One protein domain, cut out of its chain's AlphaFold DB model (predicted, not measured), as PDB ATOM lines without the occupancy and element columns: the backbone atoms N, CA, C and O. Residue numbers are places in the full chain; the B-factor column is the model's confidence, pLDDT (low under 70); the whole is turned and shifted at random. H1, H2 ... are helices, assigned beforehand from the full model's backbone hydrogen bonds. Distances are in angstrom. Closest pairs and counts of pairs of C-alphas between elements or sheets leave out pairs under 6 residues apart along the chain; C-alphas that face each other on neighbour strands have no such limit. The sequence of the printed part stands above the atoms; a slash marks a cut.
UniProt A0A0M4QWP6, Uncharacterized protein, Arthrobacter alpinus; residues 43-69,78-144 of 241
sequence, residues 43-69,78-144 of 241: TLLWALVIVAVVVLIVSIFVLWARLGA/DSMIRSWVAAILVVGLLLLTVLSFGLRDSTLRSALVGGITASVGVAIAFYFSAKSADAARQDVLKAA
ATOM      1  N   THR A  43     263.373 184.910 251.346       77.38
ATOM      2  CA  THR A  43     264.454 185.724 251.930       77.38
ATOM      3  C   THR A  43     265.042 185.072 253.178       77.38
ATOM      4  O   THR A  43     266.252 185.128 253.387       77.38
ATOM      5  N   LEU A  44     264.216 184.389 253.980       76.56
ATOM      6  CA  LEU A  44     264.706 183.611 255.118       76.56
ATOM      7  C   LEU A  44     265.576 182.431 254.666       76.56
ATOM      8  O   LEU A  44     266.616 182.178 255.268       76.56
ATOM      9  N   LEU A  45     265.178 181.738 253.598       81.25
ATOM     10  CA  LEU A  45     265.932 180.604 253.066       81.25
ATOM     11  C   LEU A  45     267.305 181.054 252.546       81.25
ATOM     12  O   LEU A  45     268.320 180.460 252.903       81.25
ATOM     13  N   TRP A  46     267.363 182.161 251.800       82.69
ATOM     14  CA  TRP A  46     268.628 182.753 251.353       82.69
ATOM     15  C   TRP A  46     269.512 183.219 252.512       82.69
ATOM     16  O   TRP A  46     270.714 182.958 252.503       82.69
ATOM     17  N   ALA A  47     268.932 183.852 253.533       73.19
ATOM     18  CA  ALA A  47     269.675 184.251 254.724       73.19
ATOM     19  C   ALA A  47     270.287 183.036 255.444       73.19
ATOM     20  O   ALA A  47     271.455 183.074 255.827       73.19
ATOM     21  N   LEU A  48     269.539 181.935 255.562       75.19
ATOM     22  CA  LEU A  48     270.014 180.703 256.190       75.19
ATOM     23  C   LEU A  48     271.146 180.055 255.378       75.19
ATOM     24  O   LEU A  48     272.142 179.629 255.957       75.19
ATOM     25  N   VAL A  49     271.047 180.054 254.045       83.69
ATOM     26  CA  VAL A  49     272.114 179.564 253.155       83.69
ATOM     27  C   VAL A  49     273.387 180.399 253.295       83.69
ATOM     28  O   VAL A  49     274.464 179.830 253.448       83.69
ATOM     29  N   ILE A  50     273.286 181.732 253.308       82.25
ATOM     30  CA  ILE A  50     274.451 182.618 253.477       82.25
ATOM     31  C   ILE A  50     275.131 182.350 254.822       82.25
ATOM     32  O   ILE A  50     276.349 182.202 254.885       82.25
ATOM     33  N   VAL A  51     274.347 182.224 255.892       78.50
ATOM     34  CA  VAL A  51     274.869 181.925 257.230       78.50
ATOM     35  C   VAL A  51     275.540 180.557 257.255       78.50
ATOM     36  O   VAL A  51     276.657 180.448 257.751       78.50
ATOM     37  N   ALA A  52     274.918 179.531 256.673       76.88
ATOM     38  CA  ALA A  52     275.499 178.196 256.584       76.88
ATOM     39  C   ALA A  52     276.831 178.197 255.814       76.88
ATOM     40  O   ALA A  52     277.788 177.558 256.246       76.88
ATOM     41  N   VAL A  53     276.930 178.960 254.720       84.00
ATOM     42  CA  VAL A  53     278.170 179.112 253.945       84.00
ATOM     43  C   VAL A  53     279.252 179.819 254.761       84.00
ATOM     44  O   VAL A  53     280.383 179.341 254.804       84.00
ATOM     45  N   VAL A  54     278.923 180.907 255.463       80.94
ATOM     46  CA  VAL A  54     279.881 181.616 256.331       80.94
ATOM     47  C   VAL A  54     280.377 180.703 257.453       80.94
ATOM     48  O   VAL A  54     281.580 180.609 257.689       80.94
ATOM     49  N   VAL A  55     279.468 179.969 258.098       78.38
ATOM     50  CA  VAL A  55     279.782 178.959 259.118       78.38
ATOM     51  C   VAL A  55     280.733 177.896 258.572       78.38
ATOM     52  O   VAL A  55     281.714 177.545 259.231       78.38
ATOM     53  N   LEU A  56     280.473 177.398 257.365       82.69
ATOM     54  CA  LEU A  56     281.273 176.360 256.730       82.69
ATOM     55  C   LEU A  56     282.668 176.881 256.359       82.69
ATOM     56  O   LEU A  56     283.653 176.193 256.622       82.69
ATOM     57  N   ILE A  57     282.777 178.113 255.850       79.94
ATOM     58  CA  ILE A  57     284.059 178.770 255.548       79.94
ATOM     59  C   ILE A  57     284.885 178.967 256.821       79.94
ATOM     60  O   ILE A  57     286.063 178.616 256.841       79.94
ATOM     61  N   VAL A  58     284.282 179.475 257.901       79.00
ATOM     62  CA  VAL A  58     284.974 179.668 259.187       79.00
ATOM     63  C   VAL A  58     285.408 178.323 259.773       79.00
ATOM     64  O   VAL A  58     286.542 178.187 260.228       79.00
ATOM     65  N   SER A  59     284.550 177.303 259.698       76.62
ATOM     66  CA  SER A  59     284.872 175.946 260.159       76.62
ATOM     67  C   SER A  59     286.028 175.345 259.367       76.62
ATOM     68  O   SER A  59     286.956 174.801 259.960       76.62
ATOM     69  N   ILE A  60     286.015 175.489 258.039       79.56
ATOM     70  CA  ILE A  60     287.104 175.060 257.159       79.56
ATOM     71  C   ILE A  60     288.389 175.812 257.483       79.56
ATOM     72  O   ILE A  60     289.432 175.178 257.591       79.56
ATOM     73  N   PHE A  61     288.335 177.127 257.692       81.62
ATOM     74  CA  PHE A  61     289.511 177.925 258.025       81.62
ATOM     75  C   PHE A  61     290.130 177.498 259.361       81.62
ATOM     76  O   PHE A  61     291.341 177.307 259.451       81.62
ATOM     77  N   VAL A  62     289.306 177.261 260.385       75.31
ATOM     78  CA  VAL A  62     289.760 176.740 261.685       75.31
ATOM     79  C   VAL A  62     290.324 175.325 261.547       75.31
ATOM     80  O   VAL A  62     291.352 175.012 262.148       75.31
ATOM     81  N   LEU A  63     289.702 174.473 260.729       76.31
ATOM     82  CA  LEU A  63     290.187 173.122 260.457       76.31
ATOM     83  C   LEU A  63     291.538 173.160 259.728       76.31
ATOM     84  O   LEU A  63     292.454 172.439 260.108       76.31
ATOM     85  N   TRP A  64     291.704 174.055 258.755       78.50
ATOM     86  CA  TRP A  64     292.965 174.293 258.052       78.50
ATOM     87  C   TRP A  64     294.049 174.845 258.974       78.50
ATOM     88  O   TRP A  64     295.167 174.337 258.959       78.50
ATOM     89  N   ALA A  65     293.730 175.818 259.828       68.94
ATOM     90  CA  ALA A  65     294.659 176.327 260.835       68.94
ATOM     91  C   ALA A  65     295.096 175.214 261.803       68.94
ATOM     92  O   ALA A  65     296.267 175.122 262.171       68.94
ATOM     93  N   ARG A  66     294.174 174.312 262.162       64.75
ATOM     94  CA  ARG A  66     294.452 173.168 263.035       64.75
ATOM     95  C   ARG A  66     295.295 172.092 262.349       64.75
ATOM     96  O   ARG A  66     296.223 171.592 262.972       64.75
ATOM     97  N   LEU A  67     295.013 171.748 261.092       63.91
ATOM     98  CA  LEU A  67     295.801 170.774 260.323       63.91
ATOM     99  C   LEU A  67     297.159 171.334 259.873       63.91
ATOM    100  O   LEU A  67     298.101 170.571 259.688       63.91
ATOM    101  N   GLY A  68     297.287 172.653 259.714       57.91
ATOM    102  CA  GLY A  68     298.563 173.316 259.449       57.91
ATOM    103  C   GLY A  68     299.478 173.348 260.676       57.91
ATOM    104  O   GLY A  68     300.692 173.203 260.546       57.91
ATOM    105  N   ALA A  69     298.900 173.463 261.875       55.09
ATOM    106  CA  ALA A  69     299.642 173.507 263.134       55.09
ATOM    107  C   ALA A  69     300.185 172.140 263.602       55.09
ATOM    108  O   ALA A  69     301.094 172.104 264.426       55.09
ATOM    109  N   ASP A  78     300.369 171.664 277.160       59.38
ATOM    110  CA  ASP A  78     299.722 172.951 277.453       59.38
ATOM    111  C   ASP A  78     299.136 173.640 276.199       59.38
ATOM    112  O   ASP A  78     298.081 174.272 276.261       59.38
ATOM    113  N   SER A  79     299.746 173.468 275.017       57.25
ATOM    114  CA  SER A  79     299.208 174.040 273.772       57.25
ATOM    115  C   SER A  79     297.962 173.291 273.288       57.25
ATOM    116  O   SER A  79     297.060 173.891 272.697       57.25
ATOM    117  N   MET A  80     297.863 171.995 273.603       66.25
ATOM    118  CA  MET A  80     296.730 171.152 273.226       66.25
ATOM    119  C   MET A  80     295.462 171.522 274.002       66.25
ATOM    120  O   MET A  80     294.387 171.597 273.409       66.25
ATOM    121  N   ILE A  81     295.590 171.834 275.297       70.00
ATOM    122  CA  ILE A  81     294.466 172.282 276.133       70.00
ATOM    123  C   ILE A  81     293.954 173.639 275.633       70.00
ATOM    124  O   ILE A  81     292.751 173.814 275.436       70.00
ATOM    125  N   ARG A  82     294.859 174.576 275.321       65.94
ATOM    126  CA  ARG A  82     294.493 175.886 274.753       65.94
ATOM    127  C   ARG A  82     293.816 175.759 273.381       65.94
ATOM    128  O   ARG A  82     292.831 176.445 273.119       65.94
ATOM    129  N   SER A  83     294.294 174.845 272.535       62.22
ATOM    130  CA  SER A  83     293.699 174.549 271.222       62.22
ATOM    131  C   SER A  83     292.304 173.920 271.340       62.22
ATOM    132  O   SER A  83     291.391 174.270 270.590       62.22
ATOM    133  N   TRP A  84     292.098 173.029 272.313       78.75
ATOM    134  CA  TRP A  84     290.812 172.365 272.508       78.75
ATOM    135  C   TRP A  84     289.738 173.311 273.060       78.75
ATOM    136  O   TRP A  84     288.604 173.289 272.580       78.75
ATOM    137  N   VAL A  85     290.093 174.208 273.985       73.94
ATOM    138  CA  VAL A  85     289.163 175.232 274.498       73.94
ATOM    139  C   VAL A  85     288.696 176.168 273.380       73.94
ATOM    140  O   VAL A  85     287.501 176.449 273.271       73.94
ATOM    141  N   ALA A  86     289.604 176.589 272.492       66.19
ATOM    142  CA  ALA A  86     289.240 177.387 271.323       66.19
ATOM    143  C   ALA A  86     288.272 176.635 270.391       66.19
ATOM    144  O   ALA A  86     287.299 177.214 269.914       66.19
ATOM    145  N   ALA A  87     288.486 175.332 270.178       66.75
ATOM    146  CA  ALA A  87     287.599 174.516 269.353       66.75
ATOM    147  C   ALA A  87     286.179 174.402 269.942       66.75
ATOM    148  O   ALA A  87     285.206 174.541 269.204       66.75
ATOM    149  N   ILE A  88     286.045 174.200 271.258       76.50
ATOM    150  CA  ILE A  88     284.733 174.137 271.927       76.50
ATOM    151  C   ILE A  88     284.013 175.490 271.835       76.50
ATOM    152  O   ILE A  88     282.812 175.518 271.577       76.50
ATOM    153  N   LEU A  89     284.736 176.609 271.969       70.69
ATOM    154  CA  LEU A  89     284.164 177.950 271.805       70.69
ATOM    155  C   LEU A  89     283.625 178.188 270.391       70.69
ATOM    156  O   LEU A  89     282.520 178.702 270.239       70.69
ATOM    157  N   VAL A  90     284.372 177.778 269.363       74.56
ATOM    158  CA  VAL A  90     283.926 177.905 267.968       74.56
ATOM    159  C   VAL A  90     282.690 177.038 267.717       74.56
ATOM    160  O   VAL A  90     281.711 177.528 267.160       74.56
ATOM    161  N   VAL A  91     282.684 175.782 268.175       71.25
ATOM    162  CA  VAL A  91     281.521 174.888 268.026       71.25
ATOM    163  C   VAL A  91     280.301 175.428 268.778       71.25
ATOM    164  O   VAL A  91     279.207 175.439 268.219       71.25
ATOM    165  N   GLY A  92     280.476 175.934 270.003       72.19
ATOM    166  CA  GLY A  92     279.403 176.559 270.778       72.19
ATOM    167  C   GLY A  92     278.813 177.783 270.075       72.19
ATOM    168  O   GLY A  92     277.592 177.914 269.999       72.19
ATOM    169  N   LEU A  93     279.659 178.633 269.484       67.19
ATOM    170  CA  LEU A  93     279.218 179.797 268.714       67.19
ATOM    171  C   LEU A  93     278.454 179.388 267.446       67.19
ATOM    172  O   LEU A  93     277.427 179.983 267.122       67.19
ATOM    173  N   LEU A  94     278.909 178.347 266.745       65.94
ATOM    174  CA  LEU A  94     278.226 177.810 265.566       65.94
ATOM    175  C   LEU A  94     276.849 177.243 265.910       65.94
ATOM    176  O   LEU A  94     275.867 177.551 265.235       65.94
ATOM    177  N   LEU A  95     276.766 176.463 266.987       69.81
ATOM    178  CA  LEU A  95     275.523 175.846 267.445       69.81
ATOM    179  C   LEU A  95     274.508 176.911 267.883       69.81
ATOM    180  O   LEU A  95     273.336 176.838 267.521       69.81
ATOM    181  N   LEU A  96     274.984 177.954 268.567       65.38
ATOM    182  CA  LEU A  96     274.204 179.139 268.915       65.38
ATOM    183  C   LEU A  96     273.697 179.888 267.674       65.38
ATOM    184  O   LEU A  96     272.547 180.315 267.643       65.38
ATOM    185  N   THR A  97     274.533 180.017 266.641       66.06
ATOM    186  CA  THR A  97     274.164 180.677 265.382       66.06
ATOM    187  C   THR A  97     273.031 179.916 264.690       66.06
ATOM    188  O   THR A  97     272.017 180.514 264.341       66.06
ATOM    189  N   VAL A  98     273.143 178.589 264.570       61.94
ATOM    190  CA  VAL A  98     272.095 177.746 263.968       61.94
ATOM    191  C   VAL A  98     270.794 177.805 264.780       61.94
ATOM    192  O   VAL A  98     269.723 177.988 264.197       61.94
ATOM    193  N   LEU A  99     270.868 177.734 266.116       64.62
ATOM    194  CA  LEU A  99     269.690 177.867 266.988       64.62
ATOM    195  C   LEU A  99     269.012 179.239 266.848       64.62
ATOM    196  O   LEU A  99     267.787 179.313 266.798       64.62
ATOM    197  N   SER A 100     269.788 180.320 266.744       65.00
ATOM    198  CA  SER A 100     269.260 181.687 266.629       65.00
ATOM    199  C   SER A 100     268.516 181.925 265.303       65.00
ATOM    200  O   SER A 100     267.544 182.680 265.259       65.00
ATOM    201  N   PHE A 101     268.918 181.231 264.230       65.00
ATOM    202  CA  PHE A 101     268.227 181.269 262.934       65.00
ATOM    203  C   PHE A 101     266.999 180.354 262.862       65.00
ATOM    204  O   PHE A 101     266.028 180.699 262.189       65.00
ATOM    205  N   GLY A 102     267.011 179.214 263.558       61.25
ATOM    206  CA  GLY A 102     265.875 178.289 263.591       61.25
ATOM    207  C   GLY A 102     264.685 178.786 264.421       61.25
ATOM    208  O   GLY A 102     263.551 178.378 264.181       61.25
ATOM    209  N   LEU A 103     264.917 179.683 265.384       59.75
ATOM    210  CA  LEU A 103     263.928 180.057 266.394       59.75
ATOM    211  C   LEU A 103     263.393 181.479 266.150       59.75
ATOM    212  O   LEU A 103     263.934 182.484 266.615       59.75
ATOM    213  N   ARG A 104     262.272 181.561 265.421       63.06
ATOM    214  CA  ARG A 104     261.467 182.792 265.262       63.06
ATOM    215  C   ARG A 104     260.690 183.189 266.532       63.06
ATOM    216  O   ARG A 104     260.007 184.207 266.517       63.06
ATOM    217  N   ASP A 105     260.806 182.425 267.618       68.50
ATOM    218  CA  ASP A 105     260.043 182.621 268.854       68.50
ATOM    219  C   ASP A 105     260.754 183.565 269.846       68.50
ATOM    220  O   ASP A 105     261.923 183.369 270.197       68.50
ATOM    221  N   SER A 106     260.048 184.600 270.313       74.12
ATOM    222  CA  SER A 106     260.586 185.617 271.231       74.12
ATOM    223  C   SER A 106     260.970 185.051 272.607       74.12
ATOM    224  O   SER A 106     261.929 185.520 273.231       74.12
ATOM    225  N   THR A 107     260.283 183.994 273.045       74.38
ATOM    226  CA  THR A 107     260.519 183.347 274.341       74.38
ATOM    227  C   THR A 107     261.858 182.619 274.338       74.38
ATOM    228  O   THR A 107     262.673 182.761 275.252       74.38
ATOM    229  N   LEU A 108     262.140 181.898 273.249       65.62
ATOM    230  CA  LEU A 108     263.392 181.167 273.082       65.62
ATOM    231  C   LEU A 108     264.581 182.102 272.853       65.62
ATOM    232  O   LEU A 108     265.677 181.807 273.320       65.62
ATOM    233  N   ARG A 109     264.375 183.265 272.222       71.38
ATOM    234  CA  ARG A 109     265.414 184.302 272.108       71.38
ATOM    235  C   ARG A 109     265.844 184.840 273.467       71.38
ATOM    236  O   ARG A 109     267.040 184.957 273.711       71.38
ATOM    237  N   SER A 110     264.895 185.116 274.358       74.69
ATOM    238  CA  SER A 110     265.211 185.600 275.708       74.69
ATOM    239  C   SER A 110     265.961 184.543 276.526       74.69
ATOM    240  O   SER A 110     266.950 184.862 277.185       74.69
ATOM    241  N   ALA A 111     265.564 183.269 276.417       79.88
ATOM    242  CA  ALA A 111     266.281 182.155 277.037       79.88
ATOM    243  C   ALA A 111     267.701 181.982 276.468       79.88
ATOM    244  O   ALA A 111     268.647 181.744 277.217       79.88
ATOM    245  N   LEU A 112     267.869 182.150 275.155       74.56
ATOM    246  CA  LEU A 112     269.157 182.034 274.476       74.56
ATOM    247  C   LEU A 112     270.107 183.177 274.864       74.56
ATOM    248  O   LEU A 112     271.267 182.916 275.171       74.56
ATOM    249  N   VAL A 113     269.616 184.417 274.954       78.19
ATOM    250  CA  VAL A 113     270.394 185.553 275.481       78.19
ATOM    251  C   VAL A 113     270.804 185.300 276.933       78.19
ATOM    252  O   VAL A 113     271.983 185.432 277.258       78.19
ATOM    253  N   GLY A 114     269.875 184.843 277.782       79.94
ATOM    254  CA  GLY A 114     270.181 184.465 279.165       79.94
ATOM    255  C   GLY A 114     271.237 183.358 279.265       79.94
ATOM    256  O   GLY A 114     272.156 183.449 280.077       79.94
ATOM    257  N   GLY A 115     271.166 182.353 278.387       80.25
ATOM    258  CA  GLY A 115     272.139 181.264 278.300       80.25
ATOM    259  C   GLY A 115     273.536 181.722 277.869       80.25
ATOM    260  O   GLY A 115     274.532 181.268 278.439       80.25
ATOM    261  N   ILE A 116     273.634 182.658 276.917       79.62
ATOM    262  CA  ILE A 116     274.918 183.253 276.506       79.62
ATOM    263  C   ILE A 116     275.516 184.047 277.664       79.62
ATOM    264  O   ILE A 116     276.679 183.844 278.006       79.62
ATOM    265  N   THR A 117     274.729 184.921 278.295       78.75
ATOM    266  CA  THR A 117     275.199 185.731 279.424       78.75
ATOM    267  C   THR A 117     275.669 184.847 280.579       78.75
ATOM    268  O   THR A 117     276.745 185.088 281.129       78.75
ATOM    269  N   ALA A 118     274.932 183.778 280.895       85.00
ATOM    270  CA  ALA A 118     275.340 182.800 281.898       85.00
ATOM    271  C   ALA A 118     276.653 182.093 281.516       85.00
ATOM    272  O   ALA A 118     277.556 181.984 282.344       85.00
ATOM    273  N   SER A 119     276.803 181.676 280.254       79.31
ATOM    274  CA  SER A 119     278.018 181.006 279.764       79.31
ATOM    275  C   SER A 119     279.249 181.918 279.821       79.31
ATOM    276  O   SER A 119     280.320 181.486 280.248       79.31
ATOM    277  N   VAL A 120     279.098 183.195 279.455       80.75
ATOM    278  CA  VAL A 120     280.164 184.204 279.572       80.75
ATOM    279  C   VAL A 120     280.519 184.449 281.042       80.75
ATOM    280  O   VAL A 120     281.700 184.496 281.382       80.75
ATOM    281  N   GLY A 121     279.523 184.525 281.930       83.44
ATOM    282  CA  GLY A 121     279.743 184.654 283.372       83.44
ATOM    283  C   GLY A 121     280.554 183.494 283.955       83.44
ATOM    284  O   GLY A 121     281.530 183.723 284.671       83.44
ATOM    285  N   VAL A 122     280.215 182.253 283.590       83.56
ATOM    286  CA  VAL A 122     280.955 181.053 284.016       83.56
ATOM    287  C   VAL A 122     282.386 181.059 283.473       83.56
ATOM    288  O   VAL A 122     283.315 180.762 284.221       83.56
ATOM    289  N   ALA A 123     282.593 181.440 282.211       78.88
ATOM    290  CA  ALA A 123     283.931 181.508 281.622       78.88
ATOM    291  C   ALA A 123     284.828 182.542 282.328       78.88
ATOM    292  O   ALA A 123     285.987 182.252 282.630       78.88
ATOM    293  N   ILE A 124     284.290 183.725 282.646       77.19
ATOM    294  CA  ILE A 124     285.014 184.767 283.389       77.19
ATOM    295  C   ILE A 124     285.328 184.292 284.815       77.19
ATOM    296  O   ILE A 124     286.461 184.437 285.277       77.19
ATOM    297  N   ALA A 125     284.361 183.678 285.503       87.56
ATOM    298  CA  ALA A 125     284.568 183.127 286.842       87.56
ATOM    299  C   ALA A 125     285.647 182.031 286.848       87.56
ATOM    300  O   ALA A 125     286.531 182.025 287.708       87.56
ATOM    301  N   PHE A 126     285.627 181.141 285.853       83.62
ATOM    302  CA  PHE A 126     286.638 180.101 285.697       83.62
ATOM    303  C   PHE A 126     288.025 180.689 285.410       83.62
ATOM    304  O   PHE A 126     289.006 180.218 285.977       83.62
ATOM    305  N   TYR A 127     288.119 181.751 284.604       78.81
ATOM    306  CA  TYR A 127     289.385 182.435 284.333       78.81
ATOM    307  C   TYR A 127     290.024 183.000 285.612       78.81
ATOM    308  O   TYR A 127     291.211 182.779 285.863       78.81
ATOM    309  N   PHE A 128     289.241 183.677 286.458       88.75
ATOM    310  CA  PHE A 128     289.746 184.193 287.735       88.75
ATOM    311  C   PHE A 128     290.085 183.080 288.733       88.75
ATOM    312  O   PHE A 128     291.082 183.189 289.452       88.75
ATOM    313  N   SER A 129     289.306 181.996 288.739       90.19
ATOM    314  CA  SER A 129     289.585 180.811 289.555       90.19
ATOM    315  C   SER A 129     290.902 180.142 289.144       90.19
ATOM    316  O   SER A 129     291.776 179.927 289.985       90.19
ATOM    317  N   ALA A 130     291.105 179.915 287.842       81.00
ATOM    318  CA  ALA A 130     292.330 179.330 287.303       81.00
ATOM    319  C   ALA A 130     293.561 180.192 287.627       81.00
ATOM    320  O   ALA A 130     294.553 179.681 288.146       81.00
ATOM    321  N   LYS A 131     293.472 181.514 287.425       80.06
ATOM    322  CA  LYS A 131     294.568 182.440 287.744       80.06
ATOM    323  C   LYS A 131     294.924 182.435 289.235       80.06
ATOM    324  O   LYS A 131     296.101 182.494 289.585       80.06
ATOM    325  N   SER A 132     293.920 182.359 290.108       84.31
ATOM    326  CA  SER A 132     294.134 182.307 291.560       84.31
ATOM    327  C   SER A 132     294.787 180.990 291.988       84.31
ATOM    328  O   SER A 132     295.689 180.994 292.824       84.31
ATOM    329  N   ALA A 133     294.391 179.869 291.378       84.56
ATOM    330  CA  ALA A 133     294.993 178.565 291.636       84.56
ATOM    331  C   ALA A 133     296.470 178.507 291.206       84.56
ATOM    332  O   ALA A 133     297.299 177.957 291.931       84.56
ATOM    333  N   ASP A 134     296.822 179.104 290.066       84.81
ATOM    334  CA  ASP A 134     298.217 179.159 289.619       84.81
ATOM    335  C   ASP A 134     299.077 180.066 290.506       84.81
ATOM    336  O   ASP A 134     300.206 179.699 290.836       84.81
ATOM    337  N   ALA A 135     298.540 181.200 290.970       81.44
ATOM    338  CA  ALA A 135     299.222 182.046 291.948       81.44
ATOM    339  C   ALA A 135     299.489 181.290 293.260       81.44
ATOM    340  O   ALA A 135     300.607 181.323 293.773       81.44
ATOM    341  N   ALA A 136     298.503 180.537 293.760       85.88
ATOM    342  CA  ALA A 136     298.667 179.712 294.954       85.88
ATOM    343  C   ALA A 136     299.729 178.616 294.761       85.88
ATOM    344  O   ALA A 136     300.548 178.385 295.647       85.88
ATOM    345  N   ARG A 137     299.778 177.966 293.590       83.50
ATOM    346  CA  ARG A 137     300.826 176.977 293.280       83.50
ATOM    347  C   ARG A 137     302.214 177.599 293.241       83.50
ATOM    348  O   ARG A 137     303.152 176.994 293.749       83.50
ATOM    349  N   GLN A 138     302.358 178.787 292.657       80.88
ATOM    350  CA  GLN A 138     303.634 179.501 292.647       80.88
ATOM    351  C   GLN A 138     304.074 179.887 294.057       80.88
ATOM    352  O   GLN A 138     305.254 179.755 294.370       80.88
ATOM    353  N   ASP A 139     303.144 180.308 294.912       80.31
ATOM    354  CA  ASP A 139     303.453 180.662 296.294       80.31
ATOM    355  C   ASP A 139     303.860 179.433 297.117       80.31
ATOM    356  O   ASP A 139     304.880 179.450 297.797       80.31
ATOM    357  N   VAL A 140     303.160 178.306 296.950       80.62
ATOM    358  CA  VAL A 140     303.554 177.032 297.568       80.62
ATOM    359  C   VAL A 140     304.913 176.564 297.054       80.62
ATOM    360  O   VAL A 140     305.733 176.135 297.855       80.62
ATOM    361  N   LEU A 141     305.201 176.671 295.752       80.69
ATOM    362  CA  LEU A 141     306.523 176.337 295.207       80.69
ATOM    363  C   LEU A 141     307.613 177.268 295.747       80.69
ATOM    364  O   LEU A 141     308.714 176.815 296.049       80.69
ATOM    365  N   LYS A 142     307.306 178.557 295.914       72.31
ATOM    366  CA  LYS A 142     308.211 179.558 296.483       72.31
ATOM    367  C   LYS A 142     308.462 179.319 297.977       72.31
ATOM    368  O   LYS A 142     309.594 179.473 298.427       72.31
ATOM    369  N   ALA A 143     307.446 178.894 298.724       75.19
ATOM    370  CA  ALA A 143     307.562 178.507 300.126       75.19
ATOM    371  C   ALA A 143     308.294 177.163 300.293       75.19
ATOM    372  O   ALA A 143     309.170 177.029 301.146       75.19
ATOM    373  N   ALA A 144     307.993 176.181 299.439       76.06
ATOM    374  CA  ALA A 144     308.608 174.854 299.446       76.06
ATOM    375  C   ALA A 144     310.065 174.866 298.968       76.06
ATOM    376  O   ALA A 144     310.841 174.001 299.367       76.06
TER     377      ALA A 144
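AT A GLANCE: This is residues 43 to 69 and 78 to 144 of the 241 residues of an uncharacterized protein of Arthrobacter alpinus (UniProt A0A0M4QWP6). What shape is this? Long H3, then H2, then H1 lie side by side in a flat, loosely spaced layer, alternating in direction; residues 117 to 144 of H3 stick out. What makes it? The 94 printed residues hold named helices H1, H2, H3 in chain order and no named strand: all helix. It is only just extended, close to loose, with a radius of gyration of the C-alphas of 18.7 A, spanning 65 by 38 by 9 A.

IN THESE COORDINATES: Where is the longest helix? H3, residues 106 to 144, runs 56.7 A, ending at C-alpha 144 (308.608, 174.854, 299.446). And the others? H2, residues 78 to 102, runs 37.0 A; H1, residues 43 to 69, runs 38.9 A from C-alpha 43 (264.454, 185.724, 251.930).

HOW THE PARTS SIT: How does H2 stand to H3? They are close but not clearly touching, the closest C-alphas, of Ser 100 and Arg 109, 7.2 A apart; they run opposite ways at a shallow tilt of 10 degrees. And H1? H1 and H2 are close but not clearly touching, opposite ways at a shallow 7 degrees, the closest C-alphas, of Val 55 and Leu 94, 6.7 A apart; H1 and H3 are apart. The backbones? In H1, H2 and H3 every O i to N i+4 pair is within hydrogen-bond range.

THE WHOLE: How large, and where cut? The farthest C-alphas, of Thr 43 and Ala 144, are 65.8 A apart; residues 70 to 77 are not printed, a gap of 14.3 A between C-alphas 69 and 78. Where is confidence low? Of the printed part, 26 residues are under pLDDT 70, among them 93 to 105.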